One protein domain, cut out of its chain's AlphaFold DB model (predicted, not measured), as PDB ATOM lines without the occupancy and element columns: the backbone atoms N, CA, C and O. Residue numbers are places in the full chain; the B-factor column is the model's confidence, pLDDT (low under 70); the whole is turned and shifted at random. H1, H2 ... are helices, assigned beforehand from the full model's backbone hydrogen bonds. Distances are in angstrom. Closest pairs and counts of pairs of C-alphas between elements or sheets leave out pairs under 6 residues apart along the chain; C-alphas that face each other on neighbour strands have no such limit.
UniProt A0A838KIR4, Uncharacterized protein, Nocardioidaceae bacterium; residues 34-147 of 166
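Overview. This is residues 34 to 147 of the 166 residues of an uncharacterized protein of Nocardioidaceae bacterium (UniProt A0A838KIR4). Two long helices, H4 and H1, lie side by side and run opposite ways, making a rod, and a shorter helical hairpin, H2 and H3, covers part of one end of it, with H2 packed on residues 49 to 60 of H1. At the other end, residues 139 to 146, with the short helix H5, stick out beyond H4. The printed part has 114 residues, with five named helices in the order H1, H2, H3, H4, H5 and no named strand; the class is all helix. It is loose, with a radius of gyration of the C-alphas of 17.5 A, and spans 60 by 24 by 20 A.

Arrangement. The longest helix is H4, residues 108 to 138. It touches H1, residues 34 to 60, opposite ways at a shallow tilt of 19 degrees; their closest C-alphas, those of Arg 51 and Ala 116, are 4.8 A apart. With residues 49 to 60 alone, H1 touches H2, residues 66 to 81; their closest C-alphas, those of Ala 59 and Ala 69, are 4.5 A apart. These two form a helical hairpin, opposite ways at a shallow tilt of 25 degrees. H2 forms a second helical hairpin with H3, residues 87 to 100, at a shallow tilt of 12 degrees; they touch, with the closest C-alphas, those of Ala 79 and Ala 90, 4.7 A apart. H1, H2 and H3 are an up and down bundle, each running against the one before it. H1 and H3 are close but not clearly touching: their closest C-alphas, those of Ala 48 and Glu 91, are 7.1 A apart, and they run the same way at a shallow tilt of 34 degrees, only just short of steep. H4 is apart from H2 and from H3. H5, residues 141 to 145, touches no helix; its closest C-alpha to H4 is that of Arg 144, 7.0 A from that of Arg 138. In H1, H2, H3, H4 and H5 every O i to N i+4 pair is within hydrogen-bond range.

Along the chain. H4 measures 44.8 A from C-alpha 108 at (-28.102, 21.204, 33.252) to C-alpha 138 at (2.204, 24.249, 0.413). H1, 39.3 A long, begins at C-alpha 34, at (-5.266, 17.191, 3.216). H2 is 22.4 A long, H3 20.2 A and H5 6.0 A.

Size, cuts and confidence. The C-alphas farthest apart, those of Asp 65 and Leu 146, are 60.4 A apart. Residues 139 to 146 stand free. The printed part has no cut and no long link; H3 to H4 is short, the others tight. Mean pLDDT of the printed part is 90.9; residues 138 to 139 and 141 to 147 are under 70.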
ATOM      1  N   HIS A  34      -3.905  16.954   3.699       81.81
ATOM      2  CA  HIS A  34      -5.266  17.191   3.216       81.81
ATOM      3  C   HIS A  34      -6.286  16.333   3.970       81.81
ATOM      4  O   HIS A  34      -7.284  16.864   4.456       81.81
ATOM      5  N   LEU A  35      -5.996  15.042   4.165       87.69
ATOM      6  CA  LEU A  35      -6.849  14.145   4.948       87.69
ATOM      7  C   LEU A  35      -6.973  14.600   6.406       87.69
ATOM      8  O   LEU A  35      -8.070  14.600   6.958       87.69
ATOM      9  N   ARG A  36      -5.875  15.050   7.028       90.06
ATOM     10  CA  ARG A  36      -5.910  15.607   8.391       90.06
ATOM     11  C   ARG A  36      -6.749  16.875   8.478       90.06
ATOM     12  O   ARG A  36      -7.491  17.040   9.440       90.06
ATOM     13  N   CYS A  37      -6.647  17.759   7.491       89.25
ATOM     14  CA  CYS A  37      -7.440  18.981   7.457       89.25
ATOM     15  C   CYS A  37      -8.932  18.681   7.267       89.25
ATOM     16  O   CYS A  37      -9.765  19.289   7.938       89.25
ATOM     17  N   ALA A  38      -9.266  17.721   6.399       90.50
ATOM     18  CA  ALA A  38     -10.635  17.255   6.205       90.50
ATOM     19  C   ALA A  38     -11.203  16.628   7.489       90.50
ATOM     20  O   ALA A  38     -12.300  16.986   7.908       90.50
ATOM     21  N   ALA A  39     -10.426  15.776   8.167       93.12
ATOM     22  CA  ALA A  39     -10.815  15.181   9.444       93.12
ATOM     23  C   ALA A  39     -11.036  16.242  10.536       93.12
ATOM     24  O   ALA A  39     -12.050  16.217  11.227       93.12
ATOM     25  N   ALA A  40     -10.130  17.220  10.660       93.00
ATOM     26  CA  ALA A  40     -10.284  18.316  11.616       93.00
ATOM     27  C   ALA A  40     -11.526  19.171  11.322       93.00
ATOM     28  O   ALA A  40     -12.193  19.623  12.249       93.00
ATOM     29  N   ARG A  41     -11.859  19.381  10.039       92.69
ATOM     30  CA  ARG A  41     -13.088  20.081   9.650       92.69
ATOM     31  C   ARG A  41     -14.340  19.292  10.031       92.69
ATOM     32  O   ARG A  41     -15.259  19.889  10.571       92.69
ATOM     33  N   ALA A  42     -14.363  17.982   9.799       95.00
ATOM     34  CA  ALA A  42     -15.504  17.143  10.168       95.00
ATOM     35  C   ALA A  42     -15.771  17.171  11.683       95.00
ATOM     36  O   ALA A  42     -16.913  17.321  12.102       95.00
ATOM     37  N   ILE A  43     -14.713  17.120  12.503       96.31
ATOM     38  CA  ILE A  43     -14.830  17.253  13.965       96.31
ATOM     39  C   ILE A  43     -15.407  18.622  14.342       96.31
ATOM     40  O   ILE A  43     -16.282  18.705  15.199       96.31
ATOM     41  N   LEU A  44     -14.932  19.699  13.710       96.25
ATOM     42  CA  LEU A  44     -15.448  21.048  13.943       96.25
ATOM     43  C   LEU A  44     -16.942  21.160  13.593       96.25
ATOM     44  O   LEU A  44     -17.711  21.695  14.386       96.25
ATOM     45  N   GLU A  45     -17.351  20.628  12.440       95.50
ATOM     46  CA  GLU A  45     -18.755  20.596  12.003       95.50
ATOM     47  C   GLU A  45     -19.633  19.786  12.978       95.50
ATOM     48  O   GLU A  45     -20.737  20.217  13.310       95.50
ATOM     49  N   GLU A  46     -19.126  18.669  13.514       96.75
ATOM     50  CA  GLU A  46     -19.816  17.881  14.542       96.75
ATOM     51  C   GLU A  46     -20.000  18.668  15.848       96.75
ATOM     52  O   GLU A  46     -21.082  18.653  16.433       96.75
ATOM     53  N   GLN A  47     -18.962  19.372  16.319       97.56
ATOM     54  CA  GLN A  47     -19.076  20.164  17.549       97.56
ATOM     55  C   GLN A  47     -20.027  21.356  17.385       97.56
ATOM     56  O   GLN A  47     -20.734  21.688  18.335       97.56
ATOM     57  N   ALA A  48     -20.093  21.962  16.196       96.62
ATOM     58  CA  ALA A  48     -21.059  23.025  15.899       96.62
ATOM     59  C   ALA A  48     -22.497  22.489  15.980       96.62
ATOM     60  O   ALA A  48     -23.346  23.057  16.662       96.62
ATOM     61  N   LEU A  49     -22.747  21.313  15.389       97.06
ATOM     62  CA  LEU A  49     -24.048  20.651  15.487       97.06
ATOM     63  C   LEU A  49     -24.434  20.343  16.943       97.06
ATOM     64  O   LEU A  49     -25.570  20.598  17.336       97.06
ATOM     65  N   ARG A  50     -23.498  19.830  17.754       97.56
ATOM     66  CA  ARG A  50     -23.741  19.559  19.184       97.56
ATOM     67  C   ARG A  50     -24.108  20.829  19.956       97.56
ATOM     68  O   ARG A  50     -25.013  20.784  20.779       97.56
ATOM     69  N   ARG A  51     -23.452  21.959  19.673       97.69
ATOM     70  CA  ARG A  51     -23.784  23.252  20.293       97.69
ATOM     71  C   ARG A  51     -25.172  23.740  19.885       97.69
ATOM     72  O   ARG A  51     -25.913  24.199  20.748       97.69
ATOM     73  N   ALA A  52     -25.545  23.596  18.615       98.06
ATOM     74  CA  ALA A  52     -26.884  23.949  18.149       98.06
ATOM     75  C   ALA A  52     -27.976  23.079  18.802       98.06
ATOM     76  O   ALA A  52     -29.036  23.589  19.155       98.06
ATOM     77  N   VAL A  53     -27.714  21.786  19.026       98.19
ATOM     78  CA  VAL A  53     -28.628  20.900  19.773       98.19
ATOM     79  C   VAL A  53     -28.763  21.343  21.231       98.19
ATOM     80  O   VAL A  53     -29.884  21.544  21.683       98.19
ATOM     81  N   ALA A  54     -27.654  21.603  21.928       98.06
ATOM     82  CA  ALA A  54     -27.693  22.089  23.309       98.06
ATOM     83  C   ALA A  54     -28.420  23.444  23.441       98.06
ATOM     84  O   ALA A  54     -29.147  23.689  24.403       98.06
ATOM     85  N   ALA A  55     -28.268  24.333  22.452       97.81
ATOM     86  CA  ALA A  55     -29.002  25.595  22.395       97.81
ATOM     87  C   ALA A  55     -30.512  25.376  22.206       97.81
ATOM     88  O   ALA A  55     -31.316  26.051  22.848       97.81
ATOM     89  N   GLN A  56     -30.901  24.412  21.367       98.06
ATOM     90  CA  GLN A  56     -32.300  24.026  21.187       98.06
ATOM     91  C   GLN A  56     -32.893  23.438  22.473       98.06
ATOM     92  O   GLN A  56     -34.012  23.787  22.841       98.06
ATOM     93  N   GLU A  57     -32.152  22.571  23.161       97.69
ATOM     94  CA  GLU A  57     -32.572  21.982  24.435       97.69
ATOM     95  C   GLU A  57     -32.804  23.071  25.483       97.69
ATOM     96  O   GLU A  57     -33.881  23.113  26.081       97.69
ATOM     97  N   LEU A  58     -31.875  24.029  25.607       97.38
ATOM     98  CA  LEU A  58     -32.043  25.197  26.470       97.38
ATOM     99  C   LEU A  58     -33.258  26.053  26.079       97.38
ATOM    100  O   LEU A  58     -33.985  26.512  26.956       97.38
ATOM    101  N   ALA A  59     -33.513  26.255  24.784       97.31
ATOM    102  CA  ALA A  59     -34.690  26.991  24.320       97.31
ATOM    103  C   ALA A  59     -36.008  26.299  24.713       97.31
ATOM    104  O   ALA A  59     -37.003  26.963  24.998       97.31
ATOM    105  N   THR A  60     -36.016  24.965  24.757       96.69
ATOM    106  CA  THR A  60     -37.205  24.156  25.080       96.69
ATOM    107  C   THR A  60     -37.331  23.759  26.551       96.69
ATOM    108  O   THR A  60     -38.352  23.191  26.932       96.69
ATOM    109  N   SER A  61     -36.341  24.071  27.393       96.06
ATOM    110  CA  SER A  61     -36.321  23.677  28.812       96.06
ATOM    111  C   SER A  61     -37.347  24.421  29.674       96.06
ATOM    112  O   SER A  61     -37.653  24.000  30.788       96.06
ATOM    113  N   GLY A  62     -37.879  25.543  29.174       94.25
ATOM    114  CA  GLY A  62     -38.753  26.441  29.932       94.25
ATOM    115  C   GLY A  62     -38.007  27.373  30.892       94.25
ATOM    116  O   GLY A  62     -38.651  28.084  31.658       94.25
ATOM    117  N   ALA A  63     -36.668  27.393  30.853       92.75
ATOM    118  CA  ALA A  63     -35.842  28.269  31.688       92.75
ATOM    119  C   ALA A  63     -35.725  29.712  31.156       92.75
ATOM    120  O   ALA A  63     -35.268  30.595  31.879       92.75
ATOM    121  N   LEU A  64     -36.115  29.949  29.900       95.12
ATOM    122  CA  LEU A  64     -36.061  31.252  29.237       95.12
ATOM    123  C   LEU A  64     -37.449  31.895  29.153       95.12
ATOM    124  O   LEU A  64     -38.471  31.206  29.141       95.12
ATOM    125  N   ASP A  65     -37.488  33.223  29.027       95.31
ATOM    126  CA  ASP A  65     -38.713  33.907  28.617       95.31
ATOM    127  C   ASP A  65     -39.111  33.512  27.181       95.31
ATOM    128  O   ASP A  65     -38.285  33.056  26.387       95.31
ATOM    129  N   ILE A  66     -40.386  33.702  26.834       96.00
ATOM    130  CA  ILE A  66     -40.944  33.253  25.548       96.00
ATOM    131  C   ILE A  66     -40.208  33.883  24.356       96.00
ATOM    132  O   ILE A  66     -39.982  33.202  23.358       96.00
ATOM    133  N   ALA A  67     -39.823  35.161  24.439       96.56
ATOM    134  CA  ALA A  67     -39.154  35.839  23.334       96.56
ATOM    135  C   ALA A  67     -37.731  35.294  23.139       96.56
ATOM    136  O   ALA A  67     -37.352  34.967  22.014       96.56
ATOM    137  N   SER A  68     -36.983  35.121  24.231       96.50
ATOM    138  CA  SER A  68     -35.649  34.511  24.212       96.50
ATOM    139  C   SER A  68     -35.675  33.058  23.738       96.50
ATOM    140  O   SER A  68     -34.828  32.658  22.941       96.50
ATOM    141  N   ALA A  69     -36.659  32.270  24.181       97.19
ATOM    142  CA  ALA A  69     -36.832  30.880  23.769       97.19
ATOM    143  C   ALA A  69     -37.097  30.762  22.260       97.19
ATOM    144  O   ALA A  69     -36.471  29.946  21.585       97.19
ATOM    145  N   VAL A  70     -37.982  31.603  21.712       97.81
ATOM    146  CA  VAL A  70     -38.281  31.619  20.272       97.81
ATOM    147  C   VAL A  70     -37.061  32.063  19.464       97.81
ATOM    148  O   VAL A  70     -36.707  31.390  18.498       97.81
ATOM    149  N   LEU A  71     -36.389  33.142  19.880       97.75
ATOM    150  CA  LEU A  71     -35.179  33.634  19.217       97.75
ATOM    151  C   LEU A  71     -34.079  32.564  19.181       97.75
ATOM    152  O   LEU A  71     -33.482  32.318  18.134       97.75
ATOM    153  N   LEU A  72     -33.819  31.916  20.320       97.56
ATOM    154  CA  LEU A  72     -32.781  30.898  20.421       97.56
ATOM    155  C   LEU A  72     -33.143  29.633  19.637       97.56
ATOM    156  O   LEU A  72     -32.271  29.055  18.991       97.56
ATOM    157  N   SER A  73     -34.414  29.222  19.651       98.12
ATOM    158  CA  SER A  73     -34.880  28.072  18.875       98.12
ATOM    159  C   SER A  73     -34.752  28.298  17.369       98.12
ATOM    160  O   SER A  73     -34.373  27.369  16.660       98.12
ATOM    161  N   ASP A  74     -35.055  29.499  16.870       98.12
ATOM    162  CA  ASP A  74     -34.942  29.819  15.441       98.12
ATOM    163  C   ASP A  74     -33.473  29.804  14.989       98.12
ATOM    164  O   ASP A  74     -33.104  29.120  14.033       98.12
ATOM    165  N   ALA A  75     -32.594  30.451  15.761       97.69
ATOM    166  CA  ALA A  75     -31.160  30.453  15.489       97.69
ATOM    167  C   ALA A  75     -30.542  29.041  15.571       97.69
ATOM    168  O   ALA A  75     -29.707  28.670  14.742       97.69
ATOM    169  N   ALA A  76     -30.969  28.224  16.541       97.88
ATOM    170  CA  ALA A  76     -30.523  26.839  16.675       97.88
ATOM    171  C   ALA A  76     -30.990  25.966  15.497       97.88
ATOM    172  O   ALA A  76     -30.210  25.155  14.988       97.88
ATOM    173  N   ALA A  77     -32.229  26.139  15.029       97.88
ATOM    174  CA  ALA A  77     -32.741  25.452  13.846       97.88
ATOM    175  C   ALA A  77     -31.947  25.839  12.587       97.88
ATOM    176  O   ALA A  77     -31.447  24.954  11.886       97.88
ATOM    177  N   ALA A  78     -31.720  27.137  12.368       97.44
ATOM    178  CA  ALA A  78     -30.921  27.636  11.251       97.44
ATOM    179  C   ALA A  78     -29.494  27.054  11.249       97.44
ATOM    180  O   ALA A  78     -29.011  26.588  10.216       97.44
ATOM    181  N   ALA A  79     -28.829  26.991  12.410       96.62
ATOM    182  CA  ALA A  79     -27.493  26.401  12.539       96.62
ATOM    183  C   ALA A  79     -27.455  24.887  12.248       96.62
ATOM    184  O   ALA A  79     -26.465  24.372  11.710       96.62
ATOM    185  N   ARG A  80     -28.528  24.154  12.569       96.38
ATOM    186  CA  ARG A  80     -28.647  22.715  12.273       96.38
ATOM    187  C   ARG A  80     -28.852  22.449  10.785       96.38
ATOM    188  O   ARG A  80     -28.248  21.514  10.256       96.38
ATOM    189  N   GLU A  81     -29.685  23.257  10.138       96.19
ATOM    190  CA  GLU A  81     -30.095  23.085   8.740       96.19
ATOM    191  C   GLU A  81     -29.105  23.686   7.736       96.19
ATOM    192  O   GLU A  81     -29.111  23.296   6.568       96.19
ATOM    193  N   ALA A  82     -28.222  24.584   8.181       95.38
ATOM    194  CA  ALA A  82     -27.236  25.224   7.325       95.38
ATOM    195  C   ALA A  82     -26.370  24.210   6.554       95.38
ATOM    196  O   ALA A  82     -25.797  23.264   7.111       95.38
ATOM    197  N   ASP A  83     -26.223  24.440   5.253       93.12
ATOM    198  CA  ASP A  83     -25.328  23.665   4.401       93.12
ATOM    199  C   ASP A  83     -23.846  23.975   4.699       93.12
ATOM    200  O   ASP A  83     -23.504  24.731   5.608       93.12
ATOM    201  N   ARG A  84     -22.919  23.357   3.959       87.62
ATOM    202  CA  ARG A  84     -21.477  23.516   4.225       87.62
ATOM    203  C   ARG A  84     -20.960  24.945   4.040       87.62
ATOM    204  O   ARG A  84     -19.949  25.274   4.670       87.62
ATOM    205  N   ASP A  85     -21.610  25.738   3.195       87.62
ATOM    206  CA  ASP A  85     -21.174  27.088   2.844       87.62
ATOM    207  C   ASP A  85     -21.771  28.120   3.814       87.62
ATOM    208  O   ASP A  85     -21.063  29.025   4.256       87.62
ATOM    209  N   GLY A  86     -23.025  27.929   4.237       90.69
ATOM    210  CA  GLY A  86     -23.718  28.770   5.214       90.69
ATOM    211  C   GLY A  86     -23.438  28.430   6.682       90.69
ATOM    212  O   GLY A  86     -23.711  29.251   7.557       90.69
ATOM    213  N   ARG A  87     -22.862  27.258   6.986       92.50
ATOM    214  CA  ARG A  87     -22.688  26.761   8.369       92.50
ATOM    215  C   ARG A  87     -22.027  27.750   9.322       92.50
ATOM    216  O   ARG A  87     -22.482  27.907  10.447       92.50
ATOM    217  N   TRP A  88     -20.947  28.401   8.896       93.44
ATOM    218  CA  TRP A  88     -20.201  29.311   9.773       93.44
ATOM    219  C   TRP A  88     -20.902  30.650   9.973       93.44
ATOM    220  O   TRP A  88     -20.724  31.264  11.020       93.44
ATOM    221  N   GLN A  89     -21.721  31.072   9.005       93.06
ATOM    222  CA  GLN A  89     -22.593  32.225   9.184       93.06
ATOM    223  C   GLN A  89     -23.677  31.896  10.211       93.06
ATOM    224  O   GLN A  89     -23.802  32.609  11.199       93.06
ATOM    225  N   ALA A  90     -24.359  30.760  10.046       94.69
ATOM    226  CA  ALA A  90     -25.401  30.329  10.971       94.69
ATOM    227  C   ALA A  90     -24.873  30.110  12.402       94.69
ATOM    228  O   ALA A  90     -25.541  30.448  13.373       94.69
ATOM    229  N   GLU A  91     -23.641  29.613  12.552       95.50
ATOM    230  CA  GLU A  91     -22.977  29.507  13.857       95.50
ATOM    231  C   GLU A  91     -22.710  30.884  14.493       95.50
ATOM    232  O   GLU A  91     -22.868  31.062  15.702       95.50
ATOM    233  N   SER A  92     -22.334  31.879  13.684       95.06
ATOM    234  CA  SER A  92     -22.136  33.257  14.147       95.06
ATOM    235  C   SER A  92     -23.463  33.927  14.522       95.06
ATOM    236  O   SER A  92     -23.521  34.683  15.495       95.06
ATOM    237  N   ASP A  93     -24.533  33.626  13.788       95.38
ATOM    238  CA  ASP A  93     -25.888  34.097  14.075       95.38
ATOM    239  C   ASP A  93     -26.415  33.463  15.374       95.38
ATOM    240  O   ASP A  93     -26.969  34.165  16.220       95.38
ATOM    241  N   LEU A  94     -26.137  32.172  15.611       96.31
ATOM    242  CA  LEU A  94     -26.428  31.493  16.878       96.31
ATOM    243  C   LEU A  94     -25.681  32.128  18.056       96.31
ATOM    244  O   LEU A  94     -26.277  32.381  19.103       96.31
ATOM    245  N   THR A  95     -24.387  32.425  17.906       96.25
ATOM    246  CA  THR A  95     -23.635  33.157  18.940       96.25
ATOM    247  C   THR A  95     -24.230  34.545  19.184       96.25
ATOM    248  O   THR A  95     -24.354  34.961  20.334       96.25
ATOM    249  N   SER A  96     -24.658  35.239  18.127       95.38
ATOM    250  CA  SER A  96     -25.310  36.546  18.243       95.38
ATOM    251  C   SER A  96     -26.632  36.452  19.011       95.38
ATOM    252  O   SER A  96     -26.863  37.253  19.912       95.38
ATOM    253  N   ALA A  97     -27.461  35.441  18.736       95.81
ATOM    254  CA  ALA A  97     -28.688  35.176  19.487       95.81
ATOM    255  C   ALA A  97     -28.400  34.884  20.970       95.81
ATOM    256  O   ALA A  97     -29.043  35.456  21.848       95.81
ATOM    257  N   LEU A  98     -27.383  34.069  21.263       95.44
ATOM    258  CA  LEU A  98     -26.961  33.765  22.636       95.44
ATOM    259  C   LEU A  98     -26.489  35.000  23.416       95.44
ATOM    260  O   LEU A  98     -26.647  35.036  24.631       95.44
ATOM    261  N   HIS A  99     -25.946  36.016  22.745       94.44
ATOM    262  CA  HIS A  99     -25.594  37.287  23.385       94.44
ATOM    263  C   HIS A  99     -26.796  38.177  23.715       94.44
ATOM    264  O   HIS A  99     -26.670  39.070  24.553       94.44
ATOM    265  N   LEU A 100     -27.933  37.964  23.053       93.81
ATOM    266  CA  LEU A 100     -29.163  38.724  23.280       93.81
ATOM    267  C   LEU A 100     -30.048  38.093  24.362       93.81
ATOM    268  O   LEU A 100     -30.867  38.789  24.958       93.81
ATOM    269  N   VAL A 101     -29.882  36.794  24.617       93.75
ATOM    270  CA  VAL A 101     -30.635  36.054  25.631       93.75
ATOM    271  C   VAL A 101     -30.010  36.234  27.015       93.75
ATOM    272  O   VAL A 101     -28.801  36.095  27.196       93.75
ATOM    273  N   VAL A 102     -30.851  36.479  28.021       91.88
ATOM    274  CA  VAL A 102     -30.441  36.401  29.429       91.88
ATOM    275  C   VAL A 102     -30.438  34.932  29.841       91.88
ATOM    276  O   VAL A 102     -31.491  34.328  30.039       91.88
ATOM    277  N   LEU A 103     -29.246  34.346  29.927       90.75
ATOM    278  CA  LEU A 103     -29.076  32.958  30.343       90.75
ATOM    279  C   LEU A 103     -29.336  32.807  31.854       90.75
ATOM    280  O   LEU A 103     -28.979  33.702  32.622       90.75
ATOM    281  N   PRO A 104     -29.917  31.680  32.301       90.38
ATOM    282  CA  PRO A 104     -29.973  31.356  33.719       90.38
ATOM    283  C   PRO A 104     -28.559  31.169  34.285       90.38
ATOM    284  O   PRO A 104     -27.699  30.595  33.617       90.38
ATOM    285  N   ASP A 105     -28.340  31.563  35.543       88.75
ATOM    286  CA  ASP A 105     -27.032  31.436  36.211       88.75
ATOM    287  C   ASP A 105     -26.544  29.979  36.309       88.75
ATOM    288  O   ASP A 105     -25.347  29.702  36.392       88.75
ATOM    289  N   SER A 106     -27.476  29.023  36.355       90.38
ATOM    290  CA  SER A 106     -27.167  27.598  36.450       90.38
ATOM    291  C   SER A 106     -28.314  26.737  35.924       90.38
ATOM    292  O   SER A 106     -29.472  27.151  35.916       90.38
ATOM    293  N   GLY A 107     -27.982  25.527  35.487       93.38
ATOM    294  CA  GLY A 107     -28.928  24.548  34.960       93.38
ATOM    295  C   GLY A 107     -28.192  23.480  34.150       93.38
ATOM    296  O   GLY A 107     -27.099  23.763  33.644       93.38
ATOM    297  N   PRO A 108     -28.734  22.256  34.042       95.00
ATOM    298  CA  PRO A 108     -28.102  21.204  33.252       95.00
ATOM    299  C   PRO A 108     -27.947  21.615  31.779       95.00
ATOM    300  O   PRO A 108     -26.870  21.428  31.218       95.00
ATOM    301  N   GLU A 109     -28.943  22.282  31.196       95.62
ATOM    302  CA  GLU A 109     -28.927  22.731  29.798       95.62
ATOM    303  C   GLU A 109     -27.911  23.862  29.571       95.62
ATOM    304  O   GLU A 109     -27.204  23.887  28.565       95.62
ATOM    305  N   VAL A 110     -27.770  24.780  30.537       95.69
ATOM    306  CA  VAL A 110     -26.751  25.845  30.490       95.69
ATOM    307  C   VAL A 110     -25.346  25.244  30.574       95.69
ATOM    308  O   VAL A 110     -24.449  25.644  29.830       95.69
ATOM    309  N   ALA A 111     -25.144  24.257  31.451       95.81
ATOM    310  CA  ALA A 111     -23.866  23.568  31.593       95.81
ATOM    311  C   ALA A 111     -23.492  22.775  30.330       95.81
ATOM    312  O   ALA A 111     -22.329  22.799  29.914       95.81
ATOM    313  N   GLU A 112     -24.468  22.114  29.706       96.50
ATOM    314  CA  GLU A 112     -24.299  21.386  28.448       96.50
ATOM    315  C   GLU A 112     -23.961  22.326  27.287       96.50
ATOM    316  O   GLU A 112     -22.968  22.109  26.585       96.50
ATOM    317  N   LEU A 113     -24.692  23.436  27.145       97.25
ATOM    318  CA  LEU A 113     -24.390  24.469  26.156       97.25
ATOM    319  C   LEU A 113     -22.991  25.066  26.360       97.25
ATOM    320  O   LEU A 113     -22.253  25.292  25.392       97.25
ATOM    321  N   ALA A 114     -22.594  25.298  27.612       96.00
ATOM    322  CA  ALA A 114     -21.259  25.779  27.940       96.00
ATOM    323  C   ALA A 114     -20.174  24.760  27.573       96.00
ATOM    324  O   ALA A 114     -19.127  25.141  27.040       96.00
ATOM    325  N   ASP A 115     -20.408  23.468  27.805       97.12
ATOM    326  CA  ASP A 115     -19.471  22.418  27.404       97.12
ATOM    327  C   ASP A 115     -19.348  22.296  25.888       97.12
ATOM    328  O   ASP A 115     -18.233  22.282  25.358       97.12
ATOM    329  N   ALA A 116     -20.474  22.306  25.175       97.00
ATOM    330  CA  ALA A 116     -20.494  22.294  23.720       97.00
ATOM    331  C   ALA A 116     -19.760  23.513  23.130       97.00
ATOM    332  O   ALA A 116     -18.928  23.360  22.232       97.00
ATOM    333  N   SER A 117     -19.965  24.708  23.693       95.94
ATOM    334  CA  SER A 117     -19.285  25.943  23.265       95.94
ATOM    335  C   SER A 117     -17.766  25.883  23.480       95.94
ATOM    336  O   SER A 117     -16.983  26.281  22.609       95.94
ATOM    337  N   ARG A 118     -17.311  25.311  24.607       96.50
ATOM    338  CA  ARG A 118     -15.877  25.079  24.859       96.50
ATOM    339  C   ARG A 118     -15.278  24.082  23.871       96.50
ATOM    340  O   ARG A 118     -14.195  24.328  23.334       96.50
ATOM    341  N   ARG A 119     -15.968  22.965  23.610       96.31
ATOM    342  CA  ARG A 119     -15.514  21.945  22.648       96.31
ATOM    343  C   ARG A 119     -15.428  22.502  21.236       96.31
ATOM    344  O   ARG A 119     -14.449  22.224  20.547       96.31
ATOM    345  N   LEU A 120     -16.392  23.329  20.835       96.31
ATOM    346  CA  LEU A 120     -16.380  24.020  19.552       96.31
ATOM    347  C   LEU A 120     -15.167  24.945  19.414       96.31
ATOM    348  O   LEU A 120     -14.416  24.838  18.443       96.31
ATOM    349  N   THR A 121     -14.923  25.785  20.424       94.75
ATOM    350  CA  THR A 121     -13.756  26.681  20.462       94.75
ATOM    351  C   THR A 121     -12.451  25.888  20.322       94.75
ATOM    352  O   THR A 121     -11.559  26.251  19.547       94.75
ATOM    353  N   MET A 122     -12.339  24.761  21.035       95.31
ATOM    354  CA  MET A 122     -11.174  23.880  20.953       95.31
ATOM    355  C   MET A 122     -11.032  23.241  19.563       95.31
ATOM    356  O   MET A 122      -9.943  23.254  18.989       95.31
ATOM    357  N   ALA A 123     -12.122  22.726  18.988       94.06
ATOM    358  CA  ALA A 123     -12.124  22.129  17.655       94.06
ATOM    359  C   ALA A 123     -11.715  23.143  16.576       94.06
ATOM    360  O   ALA A 123     -10.913  22.820  15.696       94.06
ATOM    361  N   ARG A 124     -12.187  24.393  16.677       93.44
ATOM    362  CA  ARG A 124     -11.829  25.472  15.746       93.44
ATOM    363  C   ARG A 124     -10.344  25.794  15.822       93.44
ATOM    364  O   ARG A 124      -9.694  25.947  14.788       93.44
ATOM    365  N   ARG A 125      -9.784  25.850  17.036       93.94
ATOM    366  CA  ARG A 125      -8.344  26.042  17.236       93.94
ATOM    367  C   ARG A 125      -7.533  24.924  16.580       93.94
ATOM    368  O   ARG A 125      -6.646  25.220  15.789       93.94
ATOM    369  N   ILE A 126      -7.886  23.661  16.837       91.75
ATOM    370  CA  ILE A 126      -7.215  22.500  16.230       91.75
ATOM    371  C   ILE A 126      -7.291  22.568  14.699       91.75
ATOM    372  O   ILE A 126      -6.285  22.362  14.020       91.75
ATOM    373  N   HIS A 127      -8.462  22.883  14.143       91.38
ATOM    374  CA  HIS A 127      -8.628  23.029  12.700       91.38
ATOM    375  C   HIS A 127      -7.710  24.118  12.126       91.38
ATOM    376  O   HIS A 127      -7.000  23.871  11.150       91.38
ATOM    377  N   ASN A 128      -7.666  25.292  12.758       91.44
ATOM    378  CA  ASN A 128      -6.831  26.408  12.316       91.44
ATOM    379  C   ASN A 128      -5.327  26.099  12.424       91.44
ATOM    380  O   ASN A 128      -4.565  26.470  11.526       91.44
ATOM    381  N   ASP A 129      -4.895  25.361  13.448       90.44
ATOM    382  CA  ASP A 129      -3.503  24.914  13.592       90.44
ATOM    383  C   ASP A 129      -3.106  23.938  12.464       90.44
ATOM    384  O   ASP A 129      -2.029  24.053  11.858       90.44
ATOM    385  N   VAL A 130      -4.002  23.006  12.115       87.00
ATOM    386  CA  VAL A 130      -3.812  22.064  10.999       87.00
ATOM    387  C   VAL A 130      -3.817  22.788   9.649       87.00
ATOM    388  O   VAL A 130      -2.957  22.516   8.804       87.00
ATOM    389  N   ALA A 131      -4.734  23.736   9.442       86.88
ATOM    390  CA  ALA A 131      -4.809  24.543   8.227       86.88
ATOM    391  C   ALA A 131      -3.528  25.370   8.033       86.88
ATOM    392  O   ALA A 131      -2.903  25.297   6.973       86.88
ATOM    393  N   THR A 132      -3.061  26.054   9.083       84.38
ATOM    394  CA  THR A 132      -1.823  26.854   9.066       84.38
ATOM    395  C   THR A 132      -0.609  25.995   8.720       84.38
ATOM    396  O   THR A 132       0.176  26.340   7.833       84.38
ATOM    397  N   SER A 133      -0.488  24.827   9.357       81.62
ATOM    398  CA  SER A 133       0.588  23.866   9.082       81.62
ATOM    399  C   SER A 133       0.574  23.380   7.626       81.62
ATOM    400  O   SER A 133       1.628  23.193   7.010       81.62
ATOM    401  N   THR A 134      -0.618  23.211   7.051       80.56
ATOM    402  CA  THR A 134      -0.805  22.768   5.663       80.56
ATOM    403  C   THR A 134      -0.452  23.875   4.665       80.56
ATOM    404  O   THR A 134       0.283  23.625   3.706       80.56
ATOM    405  N   VAL A 135      -0.889  25.117   4.912       78.12
ATOM    406  CA  VAL A 135      -0.553  26.290   4.084       78.12
ATOM    407  C   VAL A 135       0.952  26.561   4.099       78.12
ATOM    408  O   VAL A 135       1.554  26.731   3.035       78.12
ATOM    409  N   ALA A 136       1.590  26.524   5.273       78.12
ATOM    410  CA  ALA A 136       3.033  26.718   5.409       78.12
ATOM    411  C   ALA A 136       3.838  25.683   4.604       78.12
ATOM    412  O   ALA A 136       4.869  26.014   4.010       78.12
ATOM    413  N   LEU A 137       3.362  24.432   4.534       70.62
ATOM    414  CA  LEU A 137       4.018  23.416   3.718       70.62
ATOM    415  C   LEU A 137       3.791  23.636   2.217       70.62
ATOM    416  O   LEU A 137       4.743  23.532   1.441       70.62
ATOM    417  N   ARG A 138       2.561  23.977   1.815       69.38
ATOM    418  CA  ARG A 138       2.204  24.249   0.413       69.38
ATOM    419  C   ARG A 138       2.931  25.476  -0.150       69.38
ATOM    420  O   ARG A 138       3.241  25.512  -1.336       69.38
ATOM    421  N   GLY A 139       3.265  26.446   0.703       64.44
ATOM    422  CA  GLY A 139       4.018  27.650   0.343       64.44
ATOM    423  C   GLY A 139       5.506  27.430   0.035       64.44
ATOM    424  O   GLY A 139       6.163  28.340  -0.479       64.44
ATOM    425  N   ARG A 140       6.075  26.244   0.303       71.88
ATOM    426  CA  ARG A 140       7.490  25.975   0.001       71.88
ATOM    427  C   ARG A 140       7.728  26.021  -1.511       71.88
ATOM    428  O   ARG A 140       7.080  25.305  -2.270       71.88
ATOM    429  N   ARG A 141       8.706  26.837  -1.943       55.84
ATOM    430  CA  ARG A 141       9.006  27.111  -3.366       55.84
ATOM    431  C   ARG A 141       9.123  25.838  -4.214       55.84
ATOM    432  O   ARG A 141       8.627  25.838  -5.331       55.84
ATOM    433  N   LEU A 142       9.691  24.767  -3.661       57.47
ATOM    434  CA  LEU A 142       9.836  23.464  -4.319       57.47
ATOM    435  C   LEU A 142       8.490  22.785  -4.646       57.47
ATOM    436  O   LEU A 142       8.327  22.276  -5.746       57.47
ATOM    437  N   VAL A 143       7.501  22.833  -3.745       59.59
ATOM    438  CA  VAL A 143       6.160  22.243  -3.971       59.59
ATOM    439  C   VAL A 143       5.393  23.034  -5.030       59.59
ATOM    440  O   VAL A 143       4.705  22.460  -5.872       59.59
ATOM    441  N   ARG A 144       5.559  24.361  -5.013       60.94
ATOM    442  CA  ARG A 144       4.943  25.273  -5.979       60.94
ATOM    443  C   ARG A 144       5.562  25.153  -7.373       60.94
ATOM    444  O   ARG A 144       4.831  25.183  -8.352       60.94
ATOM    445  N   TRP A 145       6.885  25.003  -7.463       57.62
ATOM    446  CA  TRP A 145       7.594  24.834  -8.739       57.62
ATOM    447  C   TRP A 145       7.241  23.524  -9.437       57.62
ATOM    448  O   TRP A 145       7.206  23.476 -10.659       57.62
ATOM    449  N   LEU A 146       6.948  22.477  -8.671       56.97
ATOM    450  CA  LEU A 146       6.648  21.159  -9.222       56.97
ATOM    451  C   LEU A 146       5.152  20.912  -9.437       56.97
ATOM    452  O   LEU A 146       4.778  19.805  -9.801       56.97
ATOM    453  N   HIS A 147       4.286  21.903  -9.183       57.56
ATOM    454  CA  HIS A 147       2.826  21.745  -9.245       57.56
ATOM    455  C   HIS A 147       2.279  20.555  -8.425       57.56
ATOM    456  O   HIS A 147       1.139  20.133  -8.608       57.56
TER     457      HIS A 147